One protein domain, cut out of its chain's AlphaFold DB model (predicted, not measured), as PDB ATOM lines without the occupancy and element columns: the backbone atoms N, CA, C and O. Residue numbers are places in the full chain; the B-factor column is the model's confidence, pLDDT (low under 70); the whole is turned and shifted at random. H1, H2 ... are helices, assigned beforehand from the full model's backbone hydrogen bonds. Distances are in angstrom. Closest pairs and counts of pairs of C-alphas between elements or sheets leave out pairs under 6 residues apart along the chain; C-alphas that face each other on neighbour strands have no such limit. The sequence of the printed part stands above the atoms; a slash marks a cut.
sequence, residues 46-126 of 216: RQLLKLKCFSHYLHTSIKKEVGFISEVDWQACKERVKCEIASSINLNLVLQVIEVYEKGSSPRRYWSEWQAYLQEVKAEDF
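Overview. This is residues 46 to 126 of the 216 residues of the protein "ATP-binding domain-containing protein" of Adhaeribacter radiodurans (UniProt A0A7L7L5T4). Four helices stand loosely round a middle: the hairpin of H1 and H2 on one side, H3 and H4 on the other. Short H5 packs on residues 93 to 97 of H3. The printed part has 81 residues, with helices H1 to H5 in chain order and no named strand: all helix. It is compact, radius of gyration of the C-alphas 12.0 A, spanning 35 by 26 by 20 A.

Arrangement. Start with H1, residues 49 to 61, and H2, residues 71 to 84: they touch, closest C-alphas Tyr 57 and Cys 77, 5.9 A. H3, residues 91 to 104, is close but not clearly touching H2 (Lys 82 to Leu 91, C-alphas 7.4 A). In H1, H2, H3 and H4, residues 111 to 120, every O i to N i+4 pair is within hydrogen-bond range.

Along the chain. Find C-alpha 49 at (-5.944, -6.896, -4.946); H1 runs 18.4 A, H2 20.0 A, H3 20.2 A, H4 14.4 A. H5, residues 123 to 126, ends at (-3.687, -8.749, 11.172).

Size, cuts and confidence. The printed part has no cut and no long link; pLDDT is under 70 at 17 residues, among them 85 to 90.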
ATOM      1  N   ARG A  46      -8.713  -3.240   2.062       56.84
ATOM      2  CA  ARG A  46      -9.572  -3.092   0.878       56.84
ATOM      3  C   ARG A  46      -8.782  -2.888  -0.421       56.84
ATOM      4  O   ARG A  46      -9.255  -3.241  -1.499       56.84
ATOM      5  N   GLN A  47      -7.590  -2.298  -0.356       63.62
ATOM      6  CA  GLN A  47      -6.740  -2.069  -1.525       63.62
ATOM      7  C   GLN A  47      -5.954  -3.315  -1.944       63.62
ATOM      8  O   GLN A  47      -5.452  -3.362  -3.070       63.62
ATOM      9  N   LEU A  48      -5.886  -4.340  -1.092       73.94
ATOM     10  CA  LEU A  48      -5.215  -5.592  -1.399       73.94
ATOM     11  C   LEU A  48      -5.978  -6.288  -2.533       73.94
ATOM     12  O   LEU A  48      -7.116  -6.717  -2.358       73.94
ATOM     13  N   LEU A  49      -5.335  -6.399  -3.702       70.62
ATOM     14  CA  LEU A  49      -5.944  -6.896  -4.946       70.62
ATOM     15  C   LEU A  49      -6.761  -8.179  -4.739       70.62
ATOM     16  O   LEU A  49      -7.852  -8.317  -5.264       70.62
ATOM     17  N   LYS A  50      -6.272  -9.085  -3.897       75.50
ATOM     18  CA  LYS A  50      -6.915 -10.366  -3.594       75.50
ATOM     19  C   LYS A  50      -8.194 -10.224  -2.767       75.50
ATOM     20  O   LYS A  50      -9.138 -10.961  -3.012       75.50
ATOM     21  N   LEU A  51      -8.250  -9.273  -1.828       81.44
ATOM     22  CA  LEU A  51      -9.494  -8.944  -1.124       81.44
ATOM     23  C   LEU A  51     -10.489  -8.268  -2.071       81.44
ATOM     24  O   LEU A  51     -11.687  -8.507  -1.944       81.44
ATOM     25  N   LYS A  52     -10.016  -7.509  -3.071       82.38
ATOM     26  CA  LYS A  52     -10.877  -7.021  -4.163       82.38
ATOM     27  C   LYS A  52     -11.412  -8.166  -5.019       82.38
ATOM     28  O   LYS A  52     -12.604  -8.177  -5.286       82.38
ATOM     29  N   CYS A  53     -10.576  -9.136  -5.398       82.31
ATOM     30  CA  CYS A  53     -11.004 -10.325  -6.144       82.31
ATOM     31  C   CYS A  53     -12.044 -11.133  -5.358       82.31
ATOM     32  O   CYS A  53     -13.104 -11.435  -5.891       82.31
ATOM     33  N   PHE A  54     -11.791 -11.401  -4.073       86.62
ATOM     34  CA  PHE A  54     -12.759 -12.070  -3.203       86.62
ATOM     35  C   PHE A  54     -14.080 -11.293  -3.118       86.62
ATOM     36  O   PHE A  54     -15.145 -11.857  -3.342       86.62
ATOM     37  N   SER A  55     -14.007  -9.982  -2.871       86.94
ATOM     38  CA  SER A  55     -15.186  -9.109  -2.808       86.94
ATOM     39  C   SER A  55     -15.946  -9.078  -4.135       86.94
ATOM     40  O   SER A  55     -17.171  -9.052  -4.140       86.94
ATOM     41  N   HIS A  56     -15.239  -9.110  -5.263       86.75
ATOM     42  CA  HIS A  56     -15.845  -9.194  -6.585       86.75
ATOM     43  C   HIS A  56     -16.585 -10.520  -6.772       86.75
ATOM     44  O   HIS A  56     -17.748 -10.499  -7.166       86.75
ATOM     45  N   TYR A  57     -15.967 -11.652  -6.421       86.69
ATOM     46  CA  TYR A  57     -16.613 -12.963  -6.507       86.69
ATOM     47  C   TYR A  57     -17.864 -13.043  -5.638       86.69
ATOM     48  O   TYR A  57     -18.916 -13.463  -6.125       86.69
ATOM     49  N   LEU A  58     -17.788 -12.531  -4.406       87.50
ATOM     50  CA  LEU A  58     -18.951 -12.409  -3.537       87.50
ATOM     51  C   LEU A  58     -20.047 -11.575  -4.193       87.50
ATOM     52  O   LEU A  58     -21.162 -12.063  -4.338       87.50
ATOM     53  N   HIS A  59     -19.732 -10.369  -4.666       85.75
ATOM     54  CA  HIS A  59     -20.715  -9.495  -5.300       85.75
ATOM     55  C   HIS A  59     -21.389 -10.154  -6.512       85.75
ATOM     56  O   HIS A  59     -22.604 -10.083  -6.654       85.75
ATOM     57  N   THR A  60     -20.624 -10.853  -7.358       84.31
ATOM     58  CA  THR A  60     -21.168 -11.570  -8.525       84.31
ATOM     59  C   THR A  60     -22.011 -12.792  -8.163       84.31
ATOM     60  O   THR A  60     -22.847 -13.210  -8.958       84.31
ATOM     61  N   SER A  61     -21.805 -13.372  -6.977       81.12
ATOM     62  CA  SER A  61     -22.586 -14.518  -6.494       81.12
ATOM     63  C   SER A  61     -23.934 -14.119  -5.882       81.12
ATOM     64  O   SER A  61     -24.818 -14.964  -5.738       81.12
ATOM     65  N   ILE A  62     -24.129 -12.836  -5.549       81.88
ATOM     66  CA  ILE A  62     -25.364 -12.343  -4.936       81.88
ATOM     67  C   ILE A  62     -26.477 -12.328  -5.985       81.88
ATOM     68  O   ILE A  62     -26.508 -11.498  -6.888       81.88
ATOM     69  N   LYS A  63     -27.427 -13.253  -5.840       70.19
ATOM     70  CA  LYS A  63     -28.583 -13.403  -6.743       70.19
ATOM     71  C   LYS A  63     -29.815 -12.584  -6.331       70.19
ATOM     72  O   LYS A  63     -30.802 -12.593  -7.056       70.19
ATOM     73  N   LYS A  64     -29.812 -11.945  -5.153       63.56
ATOM     74  CA  LYS A  64     -30.984 -11.266  -4.562       63.56
ATOM     75  C   LYS A  64     -30.684  -9.798  -4.265       63.56
ATOM     76  O   LYS A  64     -29.617  -9.497  -3.742       63.56
ATOM     77  N   GLU A  65     -31.666  -8.919  -4.473       60.53
ATOM     78  CA  GLU A  65     -31.553  -7.468  -4.213       60.53
ATOM     79  C   GLU A  65     -31.194  -7.119  -2.759       60.53
ATOM     80  O   GLU A  65     -30.641  -6.061  -2.483       60.53
ATOM     81  N   VAL A  66     -31.444  -8.034  -1.819       67.56
ATOM     82  CA  VAL A  66     -31.239  -7.820  -0.377       67.56
ATOM     83  C   VAL A  66     -29.779  -7.989   0.081       67.56
ATOM     84  O   VAL A  66     -29.504  -7.941   1.277       67.56
ATOM     85  N   GLY A  67     -28.832  -8.241  -0.834       78.06
ATOM     86  CA  GLY A  67     -27.401  -8.303  -0.502       78.06
ATOM     87  C   GLY A  67     -26.992  -9.476   0.401       78.06
ATOM     88  O   GLY A  67     -25.931  -9.430   1.018       78.06
ATOM     89  N   PHE A  68     -27.832 -10.509   0.513       85.38
ATOM     90  CA  PHE A  68     -27.575 -11.694   1.334       85.38
ATOM     91  C   PHE A  68     -26.544 -12.618   0.678       85.38
ATOM     92  O   PHE A  68     -26.681 -12.964  -0.498       85.38
ATOM     93  N   ILE A  69     -25.563 -13.066   1.462       86.12
ATOM     94  CA  ILE A  69     -24.520 -13.998   1.036       86.12
ATOM     95  C   ILE A  69     -24.765 -15.344   1.722       86.12
ATOM     96  O   ILE A  69     -24.743 -15.440   2.952       86.12
ATOM     97  N   SER A  70     -24.992 -16.395   0.931       86.00
ATOM     98  CA  SER A  70     -25.155 -17.745   1.475       86.00
ATOM     99  C   SER A  70     -23.811 -18.329   1.926       86.00
ATOM    100  O   SER A  70     -22.758 -17.991   1.385       86.00
ATOM    101  N   GLU A  71     -23.835 -19.247   2.897       85.50
ATOM    102  CA  GLU A  71     -22.630 -19.979   3.323       85.50
ATOM    103  C   GLU A  71     -21.986 -20.733   2.148       85.50
ATOM    104  O   GLU A  71     -20.765 -20.758   2.018       85.50
ATOM    105  N   VAL A  72     -22.807 -21.295   1.255       86.12
ATOM    106  CA  VAL A  72     -22.342 -22.033   0.072       86.12
ATOM    107  C   VAL A  72     -21.568 -21.112  -0.872       86.12
ATOM    108  O   VAL A  72     -20.455 -21.447  -1.273       86.12
ATOM    109  N   ASP A  73     -22.116 -19.933  -1.178       87.06
ATOM    110  CA  ASP A  73     -21.464 -18.955  -2.058       87.06
ATOM    111  C   ASP A  73     -20.183 -18.398  -1.422       87.06
ATOM    112  O   ASP A  73     -19.160 -18.247  -2.094       87.06
ATOM    113  N   TRP A  74     -20.207 -18.150  -0.109       89.12
ATOM    114  CA  TRP A  74     -19.050 -17.684   0.650       89.12
ATOM    115  C   TRP A  74     -17.890 -18.688   0.615       89.12
ATOM    116  O   TRP A  74     -16.767 -18.320   0.255       89.12
ATOM    117  N   GLN A  75     -18.152 -19.964   0.927       88.75
ATOM    118  CA  GLN A  75     -17.123 -21.007   0.887       88.75
ATOM    119  C   GLN A  75     -16.621 -21.255  -0.540       88.75
ATOM    120  O   GLN A  75     -15.411 -21.376  -0.737       88.75
ATOM    121  N   ALA A  76     -17.505 -21.247  -1.545       88.19
ATOM    122  CA  ALA A  76     -17.110 -21.380  -2.947       88.19
ATOM    123  C   ALA A  76     -16.173 -20.243  -3.392       88.19
ATOM    124  O   ALA A  76     -15.139 -20.490  -4.017       88.19
ATOM    125  N   CYS A  77     -16.477 -18.996  -3.015       88.19
ATOM    126  CA  CYS A  77     -15.612 -17.846  -3.289       88.19
ATOM    127  C   CYS A  77     -14.273 -17.941  -2.543       88.19
ATOM    128  O   CYS A  77     -13.229 -17.604  -3.107       88.19
ATOM    129  N   LYS A  78     -14.280 -18.415  -1.288       87.81
ATOM    130  CA  LYS A  78     -13.061 -18.598  -0.486       87.81
ATOM    131  C   LYS A  78     -12.146 -19.645  -1.116       87.81
ATOM    132  O   LYS A  78     -10.946 -19.409  -1.237       87.81
ATOM    133  N   GLU A  79     -12.706 -20.766  -1.562       87.06
ATOM    134  CA  GLU A  79     -11.948 -21.832  -2.217       87.06
ATOM    135  C   GLU A  79     -11.390 -21.382  -3.570       87.06
ATOM    136  O   GLU A  79     -10.213 -21.593  -3.858       87.06
ATOM    137  N   ARG A  80     -12.179 -20.636  -4.352       85.38
ATOM    138  CA  ARG A  80     -11.713 -20.032  -5.604       85.38
ATOM    139  C   ARG A  80     -10.493 -19.131  -5.397       85.38
ATOM    140  O   ARG A  80      -9.514 -19.243  -6.130       85.38
ATOM    141  N   VAL A  81     -10.514 -18.286  -4.365       82.69
ATOM    142  CA  VAL A  81      -9.386 -17.403  -4.022       82.69
ATOM    143  C   VAL A  81      -8.160 -18.186  -3.554       82.69
ATOM    144  O   VAL A  81      -7.038 -17.786  -3.865       82.69
ATOM    145  N   LYS A  82      -8.331 -19.306  -2.840       81.56
ATOM    146  CA  LYS A  82      -7.203 -20.180  -2.485       81.56
ATOM    147  C   LYS A  82      -6.555 -20.788  -3.726       81.56
ATOM    148  O   LYS A  82      -5.337 -20.714  -3.850       81.56
ATOM    149  N   CYS A  83      -7.355 -21.342  -4.637       79.94
ATOM    150  CA  CYS A  83      -6.870 -22.010  -5.846       79.94
ATOM    151  C   CYS A  83      -6.187 -21.042  -6.817       79.94
ATOM    152  O   CYS A  83      -5.083 -21.313  -7.281       79.94
ATOM    153  N   GLU A  84      -6.796 -19.886  -7.092       72.88
ATOM    154  CA  GLU A  84      -6.247 -18.918  -8.052       72.88
ATOM    155  C   GLU A  84      -5.003 -18.181  -7.525       72.88
ATOM    156  O   GLU A  84      -4.256 -17.585  -8.299       72.88
ATOM    157  N   ILE A  85      -4.774 -18.181  -6.204       63.25
ATOM    158  CA  ILE A  85      -3.799 -17.287  -5.562       63.25
ATOM    159  C   ILE A  85      -2.830 -18.033  -4.616       63.25
ATOM    160  O   ILE A  85      -2.127 -17.413  -3.805       63.25
ATOM    161  N   ALA A  86      -2.738 -19.359  -4.768       59.91
ATOM    162  CA  ALA A  86      -1.951 -20.289  -3.950       59.91
ATOM    163  C   ALA A  86      -0.459 -19.924  -3.812       59.91
ATOM    164  O   ALA A  86       0.128 -20.099  -2.747       59.91
ATOM    165  N   SER A  87       0.161 -19.366  -4.857       54.56
ATOM    166  CA  SER A  87       1.614 -19.116  -4.928       54.56
ATOM    167  C   SER A  87       2.082 -17.805  -4.285       54.56
ATOM    168  O   SER A  87       3.251 -17.434  -4.370       54.56
ATOM    169  N   SER A  88       1.179 -17.045  -3.667       59.38
ATOM    170  CA  SER A  88       1.427 -15.633  -3.393       59.38
ATOM    171  C   SER A  88       1.684 -15.319  -1.912       59.38
ATOM    172  O   SER A  88       0.943 -15.715  -1.014       59.38
ATOM    173  N   ILE A  89       2.672 -14.456  -1.664       56.28
ATOM    174  CA  ILE A  89       3.202 -14.098  -0.331       56.28
ATOM    175  C   ILE A  89       2.166 -13.546   0.679       56.28
ATOM    176  O   ILE A  89       2.421 -13.535   1.877       56.28
ATOM    177  N   ASN A  90       0.978 -13.126   0.217       65.00
ATOM    178  CA  ASN A  90      -0.075 -12.535   1.063       65.00
ATOM    179  C   ASN A  90      -1.350 -13.394   1.185       65.00
ATOM    180  O   ASN A  90      -2.357 -12.871   1.649       65.00
ATOM    181  N   LEU A  91      -1.374 -14.655   0.728       70.88
ATOM    182  CA  LEU A  91      -2.584 -15.493   0.842       70.88
ATOM    183  C   LEU A  91      -2.976 -15.726   2.309       70.88
ATOM    184  O   LEU A  91      -4.140 -15.578   2.663       70.88
ATOM    185  N   ASN A  92      -1.994 -15.996   3.172       73.50
ATOM    186  CA  ASN A  92      -2.226 -16.209   4.603       73.50
ATOM    187  C   ASN A  92      -2.889 -14.984   5.264       73.50
ATOM    188  O   ASN A  92      -3.855 -15.124   6.001       73.50
ATOM    189  N   LEU A  93      -2.449 -13.771   4.908       74.88
ATOM    190  CA  LEU A  93      -3.065 -12.531   5.390       74.88
ATOM    191  C   LEU A  93      -4.538 -12.419   4.963       74.88
ATOM    192  O   LEU A  93      -5.385 -12.080   5.775       74.88
ATOM    193  N   VAL A  94      -4.850 -12.728   3.701       79.38
ATOM    194  CA  VAL A  94      -6.229 -12.690   3.183       79.38
ATOM    195  C   VAL A  94      -7.114 -13.696   3.912       79.38
ATOM    196  O   VAL A  94      -8.221 -13.351   4.313       79.38
ATOM    197  N   LEU A  95      -6.620 -14.918   4.124       82.81
ATOM    198  CA  LEU A  95      -7.359 -15.951   4.846       82.81
ATOM    199  C   LEU A  95      -7.593 -15.567   6.311       82.81
ATOM    200  O   LEU A  95      -8.703 -15.748   6.792       82.81
ATOM    201  N   GLN A  96      -6.608 -14.962   6.982       81.31
ATOM    202  CA  GLN A  96      -6.775 -14.437   8.343       81.31
ATOM    203  C   GLN A  96      -7.840 -13.335   8.413       81.31
ATOM    204  O   GLN A  96      -8.663 -13.338   9.324       81.31
ATOM    205  N   VAL A  97      -7.863 -12.418   7.438       84.94
ATOM    206  CA  VAL A  97      -8.892 -11.366   7.347       84.94
ATOM    207  C   VAL A  97     -10.288 -11.960   7.196       84.94
ATOM    208  O   VAL A  97     -11.226 -11.503   7.848       84.94
ATOM    209  N   ILE A  98     -10.426 -12.988   6.365       87.44
ATOM    210  CA  ILE A  98     -11.693 -13.693   6.155       87.44
ATOM    211  C   ILE A  98     -12.103 -14.458   7.423       87.44
ATOM    212  O   ILE A  98     -13.255 -14.379   7.833       87.44
ATOM    213  N   GLU A  99     -11.171 -15.143   8.082       87.12
ATOM    214  CA  GLU A  99     -11.445 -15.941   9.284       87.12
ATOM    215  C   GLU A  99     -11.881 -15.078  10.479       87.12
ATOM    216  O   GLU A  99     -12.800 -15.444  11.210       87.12
ATOM    217  N   VAL A 100     -11.260 -13.910  10.680       85.12
ATOM    218  CA  VAL A 100     -11.679 -12.968  11.734       85.12
ATOM    219  C   VAL A 100     -13.099 -12.466  11.482       85.12
ATOM    220  O   VAL A 100     -13.898 -12.411  12.417       85.12
ATOM    221  N   TYR A 101     -13.448 -12.182  10.225       87.56
ATOM    222  CA  TYR A 101     -14.820 -11.842   9.864       87.56
ATOM    223  C   TYR A 101     -15.785 -13.002  10.135       87.56
ATOM    224  O   TYR A 101     -16.845 -12.793  10.713       87.56
ATOM    225  N   GLU A 102     -15.422 -14.238   9.773       87.31
ATOM    226  CA  GLU A 102     -16.246 -15.429  10.030       87.31
ATOM    227  C   GLU A 102     -16.534 -15.629  11.525       87.31
ATOM    228  O   GLU A 102     -17.649 -15.999  11.876       87.31
ATOM    229  N   LYS A 103     -15.561 -15.352  12.402       84.50
ATOM    230  CA  LYS A 103     -15.717 -15.475  13.863       84.50
ATOM    231  C   LYS A 103     -16.531 -14.341  14.488       84.50
ATOM    232  O   LYS A 103     -17.173 -14.560  15.510       84.50
ATOM    233  N   GLY A 104     -16.467 -13.140  13.911       79.62
ATOM    234  CA  GLY A 104     -17.171 -11.955  14.409       79.62
ATOM    235  C   GLY A 104     -18.556 -11.725  13.798       79.62
ATOM    236  O   GLY A 104     -19.302 -10.888  14.301       79.62
ATOM    237  N   SER A 105     -18.905 -12.432  12.721       76.62
ATOM    238  CA  SER A 105     -20.171 -12.252  12.000       76.62
ATOM    239  C   SER A 105     -21.256 -13.224  12.458       76.62
ATOM    240  O   SER A 105     -20.997 -14.344  12.899       76.62
ATOM    241  N   SER A 106     -22.508 -12.787  12.322       70.31
ATOM    242  CA  SER A 106     -23.662 -13.670  12.473       70.31
ATOM    243  C   SER A 106     -23.690 -14.727  11.354       70.31
ATOM    244  O   SER A 106     -23.162 -14.493  10.267       70.31
ATOM    245  N   PRO A 107     -24.382 -15.870  11.548       69.88
ATOM    246  CA  PRO A 107     -24.519 -16.913  10.521       69.88
ATOM    247  C   PRO A 107     -25.128 -16.410   9.201       69.88
ATOM    248  O   PRO A 107     -24.986 -17.037   8.154       69.88
ATOM    249  N   ARG A 108     -25.840 -15.279   9.257       75.12
ATOM    250  CA  ARG A 108     -26.348 -14.549   8.096       75.12
ATOM    251  C   ARG A 108     -25.370 -13.423   7.787       75.12
ATOM    252  O   ARG A 108     -25.240 -12.518   8.601       75.12
ATOM    253  N   ARG A 109     -24.709 -13.499   6.631       86.12
ATOM    254  CA  ARG A 109     -23.737 -12.499   6.178       86.12
ATOM    255  C   ARG A 109     -24.356 -11.632   5.096       86.12
ATOM    256  O   ARG A 109     -24.943 -12.157   4.145       86.12
ATOM    257  N   TYR A 110     -24.175 -10.326   5.212       88.56
ATOM    258  CA  TYR A 110     -24.615  -9.371   4.202       88.56
ATOM    259  C   TYR A 110     -23.434  -8.681   3.524       88.56
ATOM    260  O   TYR A 110     -22.362  -8.485   4.097       88.56
ATOM    261  N   TRP A 111     -23.635  -8.291   2.268       88.12
ATOM    262  CA  TRP A 111     -22.643  -7.560   1.485       88.12
ATOM    263  C   TRP A 111     -22.240  -6.234   2.133       88.12
ATOM    264  O   TRP A 111     -21.055  -5.914   2.185       88.12
ATOM    265  N   SER A 112     -23.208  -5.491   2.669       86.88
ATOM    266  CA  SER A 112     -22.965  -4.233   3.379       86.88
ATOM    267  C   SER A 112     -22.073  -4.429   4.608       86.88
ATOM    268  O   SER A 112     -21.154  -3.643   4.818       86.88
ATOM    269  N   GLU A 113     -22.288  -5.501   5.374       87.31
ATOM    270  CA  GLU A 113     -21.475  -5.849   6.548       87.31
ATOM    271  C   GLU A 113     -20.036  -6.186   6.153       87.31
ATOM    272  O   GLU A 113     -19.094  -5.692   6.769       87.31
ATOM    273  N   TRP A 114     -19.847  -6.955   5.076       89.12
ATOM    274  CA  TRP A 114     -18.516  -7.238   4.538       89.12
ATOM    275  C   TRP A 114     -17.805  -5.959   4.074       89.12
ATOM    276  O   TRP A 114     -16.618  -5.755   4.344       89.12
ATOM    277  N   GLN A 115     -18.524  -5.067   3.387       86.56
ATOM    278  CA  GLN A 115     -17.964  -3.799   2.927       86.56
ATOM    279  C   GLN A 115     -17.569  -2.883   4.083       86.56
ATOM    280  O   GLN A 115     -16.489  -2.285   3.998       86.56
ATOM    281  N   ALA A 116     -18.416  -2.776   5.112       84.81
ATOM    282  CA  ALA A 116     -18.169  -1.995   6.321       84.81
ATOM    283  C   ALA A 116     -16.964  -2.553   7.087       84.81
ATOM    284  O   ALA A 116     -16.006  -1.823   7.337       84.81
ATOM    285  N   TYR A 117     -16.930  -3.871   7.302       87.00
ATOM    286  CA  TYR A 117     -15.790  -4.560   7.899       87.00
ATOM    287  C   TYR A 117     -14.477  -4.229   7.180       87.00
ATOM    288  O   TYR A 117     -13.506  -3.819   7.808       87.00
ATOM    289  N   LEU A 118     -14.441  -4.311   5.845       83.69
ATOM    290  CA  LEU A 118     -13.237  -3.967   5.082       83.69
ATOM    291  C   LEU A 118     -12.841  -2.477   5.139       83.69
ATOM    292  O   LEU A 118     -11.714  -2.156   4.752       83.69
ATOM    293  N   GLN A 119     -13.735  -1.557   5.528       79.31
ATOM    294  CA  GLN A 119     -13.378  -0.143   5.771       79.31
ATOM    295  C   GLN A 119     -12.767   0.056   7.138       79.31
ATOM    296  O   GLN A 119     -11.813   0.817   7.273       79.31
ATOM    297  N   GLU A 120     -13.359  -0.590   8.131       78.06
ATOM    298  CA  GLU A 120     -13.000  -0.410   9.528       78.06
ATOM    299  C   GLU A 120     -11.704  -1.136   9.862       78.06
ATOM    300  O   GLU A 120     -10.897  -0.653  10.660       78.06
ATOM    301  N   VAL A 121     -11.483  -2.284   9.223       73.69
ATOM    302  CA  VAL A 121     -10.401  -3.169   9.601       73.69
ATOM    303  C   VAL A 121      -9.045  -2.667   9.108       73.69
ATOM    304  O   VAL A 121      -8.813  -2.390   7.923       73.69
ATOM    305  N   LYS A 122      -8.117  -2.557  10.054       69.88
ATOM    306  CA  LYS A 122      -6.771  -2.039   9.832       69.88
ATOM    307  C   LYS A 122      -5.838  -3.196   9.494       69.88
ATOM    308  O   LYS A 122      -5.882  -4.243  10.137       69.88
ATOM    309  N   ALA A 123      -4.988  -3.039   8.476       67.00
ATOM    310  CA  ALA A 123      -4.033  -4.083   8.079       67.00
ATOM    311  C   ALA A 123      -3.135  -4.483   9.256       67.00
ATOM    312  O   ALA A 123      -2.787  -5.649   9.449       67.00
ATOM    313  N   GLU A 124      -2.832  -3.483  10.071       62.09
ATOM    314  CA  GLU A 124      -2.192  -3.547  11.364       62.09
ATOM    315  C   GLU A 124      -2.764  -4.664  12.240       62.09
ATOM    316  O   GLU A 124      -2.001  -5.480  12.741       62.09
ATOM    317  N   ASP A 125      -4.080  -4.774  12.389       64.50
ATOM    318  CA  ASP A 125      -4.693  -5.717  13.334       64.50
ATOM    319  C   ASP A 125      -4.412  -7.184  12.954       64.50
ATOM    320  O   ASP A 125      -4.339  -8.065  13.809       64.50
ATOM    321  N   PHE A 126      -4.103  -7.437  11.679       67.69
ATOM    322  CA  PHE A 126      -3.687  -8.749  11.172       67.69
ATOM    323  C   PHE A 126      -2.179  -8.933  11.101       67.69
ATOM    324  O   PHE A 126      -1.696 -10.070  11.066       67.69
TER     325      PHE A 126